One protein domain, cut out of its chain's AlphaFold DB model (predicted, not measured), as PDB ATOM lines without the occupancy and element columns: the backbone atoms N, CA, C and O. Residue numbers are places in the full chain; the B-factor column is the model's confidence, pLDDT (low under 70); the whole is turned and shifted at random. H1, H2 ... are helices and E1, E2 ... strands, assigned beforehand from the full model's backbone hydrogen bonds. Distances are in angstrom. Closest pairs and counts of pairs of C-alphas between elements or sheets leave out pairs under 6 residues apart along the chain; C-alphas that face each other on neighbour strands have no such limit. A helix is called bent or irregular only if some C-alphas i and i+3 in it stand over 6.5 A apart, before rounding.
ATOM      1  N   GLU A 130      -7.559  89.314  32.551       61.66
ATOM      2  CA  GLU A 130      -7.323  90.768  32.519       61.66
ATOM      3  C   GLU A 130      -5.844  91.196  32.634       61.66
ATOM      4  O   GLU A 130      -5.536  92.383  32.767       61.66
ATOM      5  N   ARG A 131      -4.907  90.242  32.568       76.25
ATOM      6  CA  ARG A 131      -3.497  90.432  32.917       76.25
ATOM      7  C   ARG A 131      -2.628  90.679  31.699       76.25
ATOM      8  O   ARG A 131      -2.845  90.145  30.614       76.25
ATOM      9  N   THR A 132      -1.577  91.455  31.921       87.69
ATOM     10  CA  THR A 132      -0.526  91.699  30.936       87.69
ATOM     11  C   THR A 132       0.594  90.656  31.074       87.69
ATOM     12  O   THR A 132       0.739  90.049  32.146       87.69
ATOM     13  N   PRO A 133       1.421  90.437  30.031       88.69
ATOM     14  CA  PRO A 133       2.643  89.642  30.131       88.69
ATOM     15  C   PRO A 133       3.509  90.039  31.332       88.69
ATOM     16  O   PRO A 133       3.990  89.164  32.054       88.69
ATOM     17  N   PHE A 134       3.657  91.345  31.578       91.94
ATOM     18  CA  PHE A 134       4.440  91.861  32.694       91.94
ATOM     19  C   PHE A 134       3.834  91.512  34.056       91.94
ATOM     20  O   PHE A 134       4.518  90.910  34.883       91.94
ATOM     21  N   THR A 135       2.552  91.814  34.288       89.75
ATOM     22  CA  THR A 135       1.894  91.527  35.575       89.75
ATOM     23  C   THR A 135       1.921  90.029  35.877       89.75
ATOM     24  O   THR A 135       2.294  89.617  36.975       89.75
ATOM     25  N   ALA A 136       1.631  89.195  34.872       86.44
ATOM     26  CA  ALA A 136       1.667  87.745  35.019       86.44
ATOM     27  C   ALA A 136       3.081  87.206  35.307       86.44
ATOM     28  O   ALA A 136       3.222  86.144  35.920       86.44
ATOM     29  N   PHE A 137       4.133  87.887  34.844       89.75
ATOM     30  CA  PHE A 137       5.515  87.559  35.182       89.75
ATOM     31  C   PHE A 137       5.857  87.977  36.619       89.75
ATOM     32  O   PHE A 137       6.397  87.161  37.361       89.75
ATOM     33  N   VAL A 138       5.489  89.193  37.039       91.12
ATOM     34  CA  VAL A 138       5.758  89.720  38.390       91.12
ATOM     35  C   VAL A 138       5.105  88.874  39.485       91.12
ATOM     36  O   VAL A 138       5.759  88.535  40.467       91.12
ATOM     37  N   GLU A 139       3.845  88.474  39.323       86.62
ATOM     38  CA  GLU A 139       3.188  87.596  40.304       86.62
ATOM     39  C   GLU A 139       3.912  86.252  40.444       86.62
ATOM     40  O   GLU A 139       4.104  85.731  41.541       86.62
ATOM     41  N   ARG A 140       4.342  85.679  39.316       82.00
ATOM     42  CA  ARG A 140       5.061  84.399  39.304       82.00
ATOM     43  C   ARG A 140       6.449  84.519  39.911       82.00
ATOM     44  O   ARG A 140       6.891  83.590  40.592       82.00
ATOM     45  N   PHE A 141       7.109  85.641  39.641       86.38
ATOM     46  CA  PHE A 141       8.374  86.021  40.238       86.38
ATOM     47  C   PHE A 141       8.234  86.070  41.759       86.38
ATOM     48  O   PHE A 141       9.024  85.441  42.454       86.38
ATOM     49  N   GLU A 142       7.185  86.717  42.274       88.25
ATOM     50  CA  GLU A 142       6.933  86.819  43.711       88.25
ATOM     51  C   GLU A 142       6.741  85.448  44.381       88.25
ATOM     52  O   GLU A 142       7.368  85.166  45.401       88.25
ATOM     53  N   TRP A 143       5.925  84.571  43.789       82.88
ATOM     54  CA  TRP A 143       5.532  83.300  44.413       82.88
ATOM     55  C   TRP A 143       6.651  82.273  44.560       82.88
ATOM     56  O   TRP A 143       6.595  81.448  45.466       82.88
ATOM     57  N   ASN A 144       7.633  82.272  43.658       82.06
ATOM     58  CA  ASN A 144       8.631  81.198  43.589       82.06
ATOM     59  C   ASN A 144      10.058  81.666  43.877       82.06
ATOM     60  O   ASN A 144      10.974  80.846  43.888       82.06
ATOM     61  N   TRP A 145      10.266  82.965  44.094       85.62
ATOM     62  CA  TRP A 145      11.593  83.559  44.231       85.62
ATOM     63  C   TRP A 145      12.498  82.830  45.229       85.62
ATOM     64  O   TRP A 145      13.635  82.487  44.904       85.62
ATOM     65  N   ARG A 146      11.983  82.567  46.438       84.69
ATOM     66  CA  ARG A 146      12.747  81.945  47.530       84.69
ATOM     67  C   ARG A 146      13.088  80.477  47.265       84.69
ATOM     68  O   ARG A 146      14.089  79.997  47.782       84.69
ATOM     69  N   ASP A 147      12.304  79.803  46.426       85.12
ATOM     70  CA  ASP A 147      12.512  78.398  46.061       85.12
ATOM     71  C   ASP A 147      13.533  78.236  44.923       85.12
ATOM     72  O   ASP A 147      13.950  77.122  44.594       85.12
ATOM     73  N   TRP A 148      13.921  79.333  44.268       84.12
ATOM     74  CA  TRP A 148      14.843  79.295  43.143       84.12
ATOM     75  C   TRP A 148      16.308  79.402  43.574       84.12
ATOM     76  O   TRP A 148      16.642  80.202  44.447       84.12
ATOM     77  N   PRO A 149      17.219  78.660  42.916       85.06
ATOM     78  CA  PRO A 149      18.648  78.825  43.146       85.06
ATOM     79  C   PRO A 149      19.117  80.225  42.718       85.06
ATOM     80  O   PRO A 149      18.552  80.832  41.805       85.06
ATOM     81  N   ALA A 150      20.198  80.718  43.330       85.94
ATOM     82  CA  ALA A 150      20.693  82.087  43.141       85.94
ATOM     83  C   ALA A 150      20.934  82.472  41.666       85.94
ATOM     84  O   ALA A 150      20.592  83.577  41.251       85.94
ATOM     85  N   TRP A 151      21.461  81.550  40.850       84.12
ATOM     86  CA  TRP A 151      21.687  81.794  39.419       84.12
ATOM     87  C   TRP A 151      20.378  82.048  38.650       84.12
ATOM     88  O   TRP A 151      20.347  82.846  37.713       84.12
ATOM     89  N   LYS A 152      19.281  81.404  39.066       85.31
ATOM     90  CA  LYS A 152      17.955  81.555  38.459       85.31
ATOM     91  C   LYS A 152      17.283  82.841  38.914       85.31
ATOM     92  O   LYS A 152      16.716  83.552  38.088       85.31
ATOM     93  N   GLN A 153      17.392  83.157  40.205       88.62
ATOM     94  CA  GLN A 153      16.968  84.448  40.746       88.62
ATOM     95  C   GLN A 153      17.610  85.603  39.968       88.62
ATOM     96  O   GLN A 153      16.911  86.479  39.472       88.62
ATOM     97  N   GLU A 154      18.931  85.555  39.781       90.31
ATOM     98  CA  GLU A 154      19.676  86.581  39.050       90.31
ATOM     99  C   GLU A 154      19.202  86.725  37.597       90.31
ATOM    100  O   GLU A 154      18.913  87.828  37.136       90.31
ATOM    101  N   ARG A 155      19.046  85.607  36.879       89.00
ATOM    102  CA  ARG A 155      18.564  85.613  35.492       89.00
ATOM    103  C   ARG A 155      17.172  86.237  35.364       89.00
ATOM    104  O   ARG A 155      16.945  87.066  34.489       89.00
ATOM    105  N   LEU A 156      16.241  85.866  36.238       90.56
ATOM    106  CA  LEU A 156      14.869  86.379  36.192       90.56
ATOM    107  C   LEU A 156      14.791  87.833  36.645       90.56
ATOM    108  O   LEU A 156      13.981  88.594  36.122       90.56
ATOM    109  N   PHE A 157      15.666  88.246  37.559       93.62
ATOM    110  CA  PHE A 157      15.785  89.643  37.949       93.62
ATOM    111  C   PHE A 157      16.302  90.514  36.793       93.62
ATOM    112  O   PHE A 157      15.820  91.629  36.597       93.62
ATOM    113  N   ARG A 158      17.202  89.998  35.944       94.75
ATOM    114  CA  ARG A 158      17.590  90.677  34.692       94.75
ATOM    115  C   ARG A 158      16.429  90.808  33.716       94.75
ATOM    116  O   ARG A 158      16.234  91.888  33.171       94.75
ATOM    117  N   VAL A 159      15.622  89.758  33.551       94.69
ATOM    118  CA  VAL A 159      14.406  89.813  32.720       94.69
ATOM    119  C   VAL A 159      13.414  90.853  33.259       94.69
ATOM    120  O   VAL A 159      12.883  91.638  32.477       94.69
ATOM    121  N   LEU A 160      13.217  90.929  34.581       95.50
ATOM    122  CA  LEU A 160      12.384  91.958  35.217       95.50
ATOM    123  C   LEU A 160      12.873  93.372  34.873       95.50
ATOM    124  O   LEU A 160      12.094  94.207  34.410       95.50
ATOM    125  N   LYS A 161      14.174  93.627  35.066       96.62
ATOM    126  CA  LYS A 161      14.798  94.915  34.739       96.62
ATOM    127  C   LYS A 161      14.667  95.242  33.256       96.62
ATOM    128  O   LYS A 161      14.312  96.369  32.926       96.62
ATOM    129  N   LEU A 162      14.895  94.268  32.375       96.56
ATOM    130  CA  LEU A 162      14.764  94.439  30.931       96.56
ATOM    131  C   LEU A 162      13.339  94.859  30.546       96.56
ATOM    132  O   LEU A 162      13.173  95.813  29.791       96.56
ATOM    133  N   LEU A 163      12.312  94.197  31.088       96.50
ATOM    134  CA  LEU A 163      10.912  94.549  30.826       96.50
ATOM    135  C   LEU A 163      10.614  95.998  31.241       96.50
ATOM    136  O   LEU A 163      10.063  96.761  30.448       96.50
ATOM    137  N   LEU A 164      11.045  96.405  32.439       96.31
ATOM    138  CA  LEU A 164      10.887  97.777  32.940       96.31
ATOM    139  C   LEU A 164      11.625  98.803  32.070       96.31
ATOM    140  O   LEU A 164      11.048  99.801  31.643       96.31
ATOM    141  N   GLN A 165      12.887  98.533  31.736       95.31
ATOM    142  CA  GLN A 165      13.697  99.390  30.867       95.31
ATOM    143  C   GLN A 165      13.096  99.551  29.466       95.31
ATOM    144  O   GLN A 165      13.317 100.576  28.817       95.31
ATOM    145  N   ARG A 166      12.344  98.553  28.994       94.62
ATOM    146  CA  ARG A 166      11.694  98.537  27.679       94.62
ATOM    147  C   ARG A 166      10.208  98.917  27.724       94.62
ATOM    148  O   ARG A 166       9.506  98.692  26.743       94.62
ATOM    149  N   GLY A 167       9.747  99.555  28.803       92.19
ATOM    150  CA  GLY A 167       8.438 100.216  28.851       92.19
ATOM    151  C   GLY A 167       7.315  99.423  29.518       92.19
ATOM    152  O   GLY A 167       6.150  99.785  29.358       92.19
ATOM    153  N   ALA A 168       7.622  98.366  30.273       94.38
ATOM    154  CA  ALA A 168       6.638  97.782  31.181       94.38
ATOM    155  C   ALA A 168       6.217  98.798  32.253       94.38
ATOM    156  O   ALA A 168       7.059  99.522  32.789       94.38
ATOM    157  N   ASN A 169       4.920  98.856  32.561       93.62
ATOM    158  CA  ASN A 169       4.386  99.782  33.551       93.62
ATOM    159  C   ASN A 169       4.822  99.354  34.965       93.62
ATOM    160  O   ASN A 169       4.415  98.281  35.413       93.62
ATOM    161  N   PRO A 170       5.612 100.167  35.693       94.12
ATOM    162  CA  PRO A 170       6.004  99.836  37.060       94.12
ATOM    163  C   PRO A 170       4.835  99.914  38.053       94.12
ATOM    164  O   PRO A 170       4.966  99.390  39.156       94.12
ATOM    165  N   MET A 171       3.718 100.548  37.682       93.50
ATOM    166  CA  MET A 171       2.502 100.616  38.489       93.50
ATOM    167  C   MET A 171       1.566  99.464  38.123       93.50
ATOM    168  O   MET A 171       1.069  99.364  37.000       93.50
ATOM    169  N   LEU A 172       1.340  98.573  39.081       89.69
ATOM    170  CA  LEU A 172       0.499  97.394  38.931       89.69
ATOM    171  C   LEU A 172      -0.897  97.704  39.457       89.69
ATOM    172  O   LEU A 172      -1.054  98.203  40.570       89.69
ATOM    173  N   LYS A 173      -1.926  97.352  38.690       86.44
ATOM    174  CA  LYS A 173      -3.304  97.413  39.179       86.44
ATOM    175  C   LYS A 173      -3.528  96.293  40.181       86.44
ATOM    176  O   LYS A 173      -3.275  95.134  39.853       86.44
ATOM    177  N   LYS A 174      -4.037  96.611  41.374       83.81
ATOM    178  CA  LYS A 174      -4.341  95.587  42.389       83.81
ATOM    179  C   LYS A 174      -5.363  94.560  41.889       83.81
ATOM    180  O   LYS A 174      -5.209  93.385  42.201       83.81
ATOM    181  N   SER A 175      -6.308  94.969  41.037       77.88
ATOM    182  CA  SER A 175      -7.269  94.080  40.358       77.88
ATOM    183  C   SER A 175      -6.629  93.001  39.489       77.88
ATOM    184  O   SER A 175      -7.200  91.937  39.294       77.88
ATOM    185  N   ASP A 176      -5.431  93.255  38.964       78.06
ATOM    186  CA  ASP A 176      -4.767  92.326  38.055       78.06
ATOM    187  C   ASP A 176      -3.914  91.297  38.843       78.06
ATOM    188  O   ASP A 176      -3.313  90.403  38.240       78.06
ATOM    189  N   LEU A 177      -3.867  91.396  40.185       77.12
ATOM    190  CA  LEU A 177      -3.011  90.615  41.089       77.12
ATOM    191  C   LEU A 177      -3.814  89.628  41.970       77.12
ATOM    192  O   LEU A 177      -4.616  90.027  42.813       77.12
ATOM    193  N   ARG A 178      -3.492  88.321  41.919       71.12
ATOM    194  CA  ARG A 178      -4.154  87.245  42.709       71.12
ATOM    195  C   ARG A 178      -4.101  87.456  44.210       71.12
ATOM    196  O   ARG A 178      -4.941  86.924  44.933       71.12
ATOM    197  N   ARG A 179      -3.058  88.133  44.696       64.19
ATOM    198  CA  ARG A 179      -2.890  88.398  46.128       64.19
ATOM    199  C   ARG A 179      -4.050  89.239  46.660       64.19
ATOM    200  O   ARG A 179      -4.466  89.017  47.789       64.19
ATOM    201  N   TYR A 180      -4.604  90.120  45.831       54.72
ATOM    202  CA  TYR A 180      -5.738  90.969  46.178       54.72
ATOM    203  C   TYR A 180      -7.086  90.325  45.822       54.72
ATOM    204  O   TYR A 180      -8.033  90.495  46.584       54.72
ATOM    205  N   ASP A 181      -7.145  89.456  44.800       55.47
ATOM    206  CA  ASP A 181      -8.339  88.634  44.507       55.47
ATOM    207  C   ASP A 181      -8.792  87.780  45.711       55.47
ATOM    208  O   ASP A 181      -9.980  87.531  45.898       55.47
ATOM    209  N   LYS A 182      -7.854  87.313  46.552       50.62
ATOM    210  CA  LYS A 182      -8.166  86.459  47.717       50.62
ATOM    211  C   LYS A 182      -8.634  87.218  48.960       50.62
ATOM    212  O   LYS A 182      -9.241  86.599  49.828       50.62
ATOM    213  N   HIS A 183      -8.344  88.514  49.065       45.97
ATOM    214  CA  HIS A 183      -8.738  89.328  50.219       45.97
ATOM    215  C   HIS A 183     -10.036  90.114  49.981       45.97
ATOM    216  O   HIS A 183     -10.660  90.533  50.946       45.97
ATOM    217  N   ALA A 184     -10.490  90.242  48.729       45.94
ATOM    218  CA  ALA A 184     -11.708  90.968  48.362       45.94
ATOM    219  C   ALA A 184     -13.023  90.177  48.547       45.94
ATOM    220  O   ALA A 184     -14.092  90.674  48.210       45.94
ATOM    221  N   MET A 193      -9.590  99.737  44.355       62.19
ATOM    222  CA  MET A 193      -8.609  98.874  43.678       62.19
ATOM    223  C   MET A 193      -7.458  99.701  43.085       62.19
ATOM    224  O   MET A 193      -7.211  99.688  41.879       62.19
ATOM    225  N   GLY A 194      -6.767 100.456  43.943       80.19
ATOM    226  CA  GLY A 194      -5.670 101.347  43.565       80.19
ATOM    227  C   GLY A 194      -4.476 100.655  42.892       80.19
ATOM    228  O   GLY A 194      -4.416  99.433  42.726       80.19
ATOM    229  N   GLU A 195      -3.480 101.451  42.514       86.88
ATOM    230  CA  GLU A 195      -2.223 100.951  41.954       86.88
ATOM    231  C   GLU A 195      -1.191 100.695  43.063       86.88
ATOM    232  O   GLU A 195      -1.205 101.338  44.111       86.88
ATOM    233  N   VAL A 196      -0.294  99.736  42.842       90.19
ATOM    234  CA  VAL A 196       0.854  99.446  43.708       90.19
ATOM    235  C   VAL A 196       2.119  99.418  42.860       90.19
ATOM    236  O   VAL A 196       2.131  98.845  41.769       90.19
ATOM    237  N   SER A 197       3.197 100.039  43.335       92.38
ATOM    238  CA  SER A 197       4.483  99.972  42.635       92.38
ATOM    239  C   SER A 197       5.027  98.543  42.665       92.38
ATOM    240  O   SER A 197       4.947  97.860  43.686       92.38
ATOM    241  N   VAL A 198       5.650  98.091  41.576       93.38
ATOM    242  CA  VAL A 198       6.334  96.788  41.518       93.38
ATOM    243  C   VAL A 198       7.403  96.643  42.610       93.38
ATOM    244  O   VAL A 198       7.619  95.541  43.110       93.38
ATOM    245  N   VAL A 199       8.033  97.748  43.025       94.19
ATOM    246  CA  VAL A 199       9.022  97.773  44.119       94.19
ATOM    247  C   VAL A 199       8.348  97.446  45.445       94.19
ATOM    248  O   VAL A 199       8.816  96.583  46.181       94.19
ATOM    249  N   GLU A 200       7.225  98.107  45.728       91.81
ATOM    250  CA  GLU A 200       6.440  97.881  46.941       91.81
ATOM    251  C   GLU A 200       5.899  96.448  46.965       91.81
ATOM    252  O   GLU A 200       6.072  95.740  47.959       91.81
ATOM    253  N   TYR A 201       5.347  95.985  45.839       91.38
ATOM    254  CA  TYR A 201       4.809  94.634  45.694       91.38
ATOM    255  C   TYR A 201       5.865  93.547  45.957       91.38
ATOM    256  O   TYR A 201       5.576  92.550  46.618       91.38
ATOM    257  N   LEU A 202       7.098  93.739  45.474       92.88
ATOM    258  CA  LEU A 202       8.187  92.764  45.604       92.88
ATOM    259  C   LEU A 202       9.084  92.969  46.837       92.88
ATOM    260  O   LEU A 202       9.965  92.141  47.076       92.88
ATOM    261  N   SER A 203       8.868  94.018  47.633       91.00
ATOM    262  CA  SER A 203       9.731  94.391  48.769       91.00
ATOM    263  C   SER A 203       9.885  93.294  49.832       91.00
ATOM    264  O   SER A 203      10.953  93.146  50.418       91.00
ATOM    265  N   TYR A 204       8.844  92.484  50.045       86.94
ATOM    266  CA  TYR A 204       8.857  91.352  50.985       86.94
ATOM    267  C   TYR A 204       9.521  90.086  50.420       86.94
ATOM    268  O   TYR A 204       9.769  89.110  51.144       86.94
ATOM    269  N   THR A 205       9.785  90.084  49.117       88.81
ATOM    270  CA  THR A 205      10.307  88.936  48.377       88.81
ATOM    271  C   THR A 205      11.784  89.105  48.060       88.81
ATOM    272  O   THR A 205      12.557  88.164  48.243       88.81
ATOM    273  N   LEU A 206      12.170  90.295  47.607       90.31
ATOM    274  CA  LEU A 206      13.542  90.649  47.279       90.31
ATOM    275  C   LEU A 206      14.356  90.957  48.541       90.31
ATOM    276  O   LEU A 206      13.842  91.452  49.541       90.31
ATOM    277  N   ASP A 207      15.655  90.671  48.488       91.12
ATOM    278  CA  ASP A 207      16.603  91.151  49.486       91.12
ATOM    279  C   ASP A 207      16.804  92.671  49.363       91.12
ATOM    280  O   ASP A 207      16.566  93.264  48.309       91.12
ATOM    281  N   HIS A 208      17.271  93.306  50.443       91.44
ATOM    282  CA  HIS A 208      17.388  94.765  50.518       91.44
ATOM    283  C   HIS A 208      18.178  95.364  49.343       91.44
ATOM    284  O   HIS A 208      17.745  96.359  48.765       91.44
ATOM    285  N   SER A 209      19.282  94.725  48.938       93.75
ATOM    286  CA  SER A 209      20.108  95.195  47.820       93.75
ATOM    287  C   SER A 209      19.318  95.241  46.511       93.75
ATOM    288  O   SER A 209      19.341  96.253  45.810       93.75
ATOM    289  N   ARG A 210      18.584  94.172  46.182       93.62
ATOM    290  CA  ARG A 210      17.771  94.106  44.957       93.62
ATOM    291  C   ARG A 210      16.558  95.027  45.004       93.62
ATOM    292  O   ARG A 210      16.188  95.584  43.974       93.62
ATOM    293  N   THR A 211      15.961  95.226  46.178       93.94
ATOM    294  CA  THR A 211      14.865  96.189  46.360       93.94
ATOM    295  C   THR A 211      15.336  97.617  46.092       93.94
ATOM    296  O   THR A 211      14.665  98.348  45.366       93.94
ATOM    297  N   VAL A 212      16.509  98.007  46.607       94.94
ATOM    298  CA  VAL A 212      17.107  99.329  46.350       94.94
ATOM    299  C   VAL A 212      17.455  99.502  44.870       94.94
ATOM    300  O   VAL A 212      17.141 100.537  44.284       94.94
ATOM    301  N   GLU A 213      18.046  98.482  44.241       95.75
ATOM    302  CA  GLU A 213      18.368  98.509  42.811       95.75
ATOM    303  C   GLU A 213      17.112  98.686  41.942       95.75
ATOM    304  O   GLU A 213      17.082  99.526  41.038       95.75
ATOM    305  N   LEU A 214      16.053  97.921  42.230       95.50
ATOM    306  CA  LEU A 214      14.778  98.026  41.523       95.50
ATOM    307  C   LEU A 214      14.112  99.388  41.765       95.50
ATOM    308  O   LEU A 214      13.572  99.968  40.825       95.50
ATOM    309  N   GLY A 215      14.194  99.906  42.993       94.19
ATOM    310  CA  GLY A 215      13.732 101.242  43.369       94.19
ATOM    311  C   GLY A 215      14.363 102.331  42.511       94.19
ATOM    312  O   GLY A 215      13.651 103.054  41.821       94.19
ATOM    313  N   GLY A 216      15.698 102.367  42.444       94.62
ATOM    314  CA  GLY A 216      16.417 103.341  41.618       94.62
ATOM    315  C   GLY A 216      16.058 103.254  40.129       94.62
ATOM    316  O   GLY A 216      15.941 104.280  39.454       94.62
ATOM    317  N   LEU A 217      15.822 102.043  39.606       95.31
ATOM    318  CA  LEU A 217      15.348 101.866  38.233       95.31
ATOM    319  C   LEU A 217      13.944 102.452  38.038       95.31
ATOM    320  O   LEU A 217      13.733 103.200  37.082       95.31
ATOM    321  N   VAL A 218      12.997 102.126  38.917       93.88
ATOM    322  CA  VAL A 218      11.612 102.611  38.823       93.88
ATOM    323  C   VAL A 218      11.547 104.126  38.984       93.88
ATOM    324  O   VAL A 218      10.904 104.785  38.166       93.88
ATOM    325  N   ASP A 219      12.293 104.695  39.926       93.56
ATOM    326  CA  ASP A 219      12.405 106.144  40.094       93.56
ATOM    327  C   ASP A 219      12.948 106.806  38.827       93.56
ATOM    328  O   ASP A 219      12.431 107.834  38.391       93.56
ATOM    329  N   SER A 220      13.943 106.197  38.172       93.06
ATOM    330  CA  SER A 220      14.469 106.708  36.901       93.06
ATOM    331  C   SER A 220      13.448 106.648  35.760       93.06
ATOM    332  O   SER A 220      13.519 107.453  34.833       93.06
ATOM    333  N   ILE A 221      12.512 105.696  35.788       92.00
ATOM    334  CA  ILE A 221      11.459 105.556  34.775       92.00
ATOM    335  C   ILE A 221      10.357 106.589  35.021       92.00
ATOM    336  O   ILE A 221       9.934 107.254  34.076       92.00
ATOM    337  N   LEU A 222       9.925 106.749  36.273       89.38
ATOM    338  CA  LEU A 222       8.834 107.649  36.654       89.38
ATOM    339  C   LEU A 222       9.246 109.127  36.622       89.38
ATOM    340  O   LEU A 222       8.462 109.968  36.189       89.38
ATOM    341  N   ASN A 223      10.482 109.438  37.022       86.50
ATOM    342  CA  ASN A 223      10.992 110.811  37.103       86.50
ATOM    343  C   ASN A 223      11.749 111.264  35.848       86.50
ATOM    344  O   ASN A 223      12.260 112.386  35.806       86.50
TER     345      ASN A 223
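This is residues 130 to 184 and 193 to 223 of the 280 residues of an uncharacterized protein of Coniochaeta sp. 2T2.1 (UniProt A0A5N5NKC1). A helical hairpin of H1 and H2 has a third long helix, H5, packed along the later part of H2, and short H4 sits between H1 and H5 near the middle. A small ribbon of two strands, E1 and E2, and short H3 lie to one side of these helices. The 86 printed residues run H1 H2 E1 H3 E2 H4 H5; the two-strand sheet, order E1 - E2, is antiparallel, and the class is mostly helix. The whole is compact, with a radius of gyration of the C-alphas of 12.4 A and spans of 35 by 33 by 22 A.

H1, residues 133 to 147, and H2, residues 150 to 165, form a hairpin: they touch, opposite ways at a shallow tilt of 21 degrees, the closest C-alphas being those of Trp 145 and Gln 153, 6.5 A apart. E1, residues 171 to 173, is the antiparallel neighbour of E2, residues 195 to 197, with N 172 and O 196 within hydrogen-bond range at 2.8 A. H3, residues 178 to 181, is close to H1 but not clearly touching, the closest C-alphas being those of Glu 139 and Arg 178 at 7.7 A. H4, residues 198 to 202, touches H5, residues 208 to 222, the closest C-alphas being those of Val 199 and Gly 215 at 5.9 A. H2 touches H5 with residues 161 to 165 alone, the same way at a shallow tilt of 12 degrees, the closest C-alphas being those of Lys 161 and Leu 214 at 7.5 A. H1 and H5 are apart. Every O i to N i+4 pair is within hydrogen-bond range in H2, H4 and H5, against 8 of 11 in H1; H3 is too short for such a pair.

H1 begins at C-alpha 133 (2.643, 89.642, 30.131), measures 21.9 A and is irregular, with C-alphas 143 and 146 8.0 A apart. H2 measures 22.3 A, and H5 measures 20.8 A, ending at C-alpha 222 (8.834, 107.649, 36.654).

Residues 185 to 192 are not printed, and C-alphas 184 and 193 are 9.7 A apart across the cut. The links printed whole are tight. Mean pLDDT of the printed part is 86.4, with residues 130, 179 to 184 and 193 under 70.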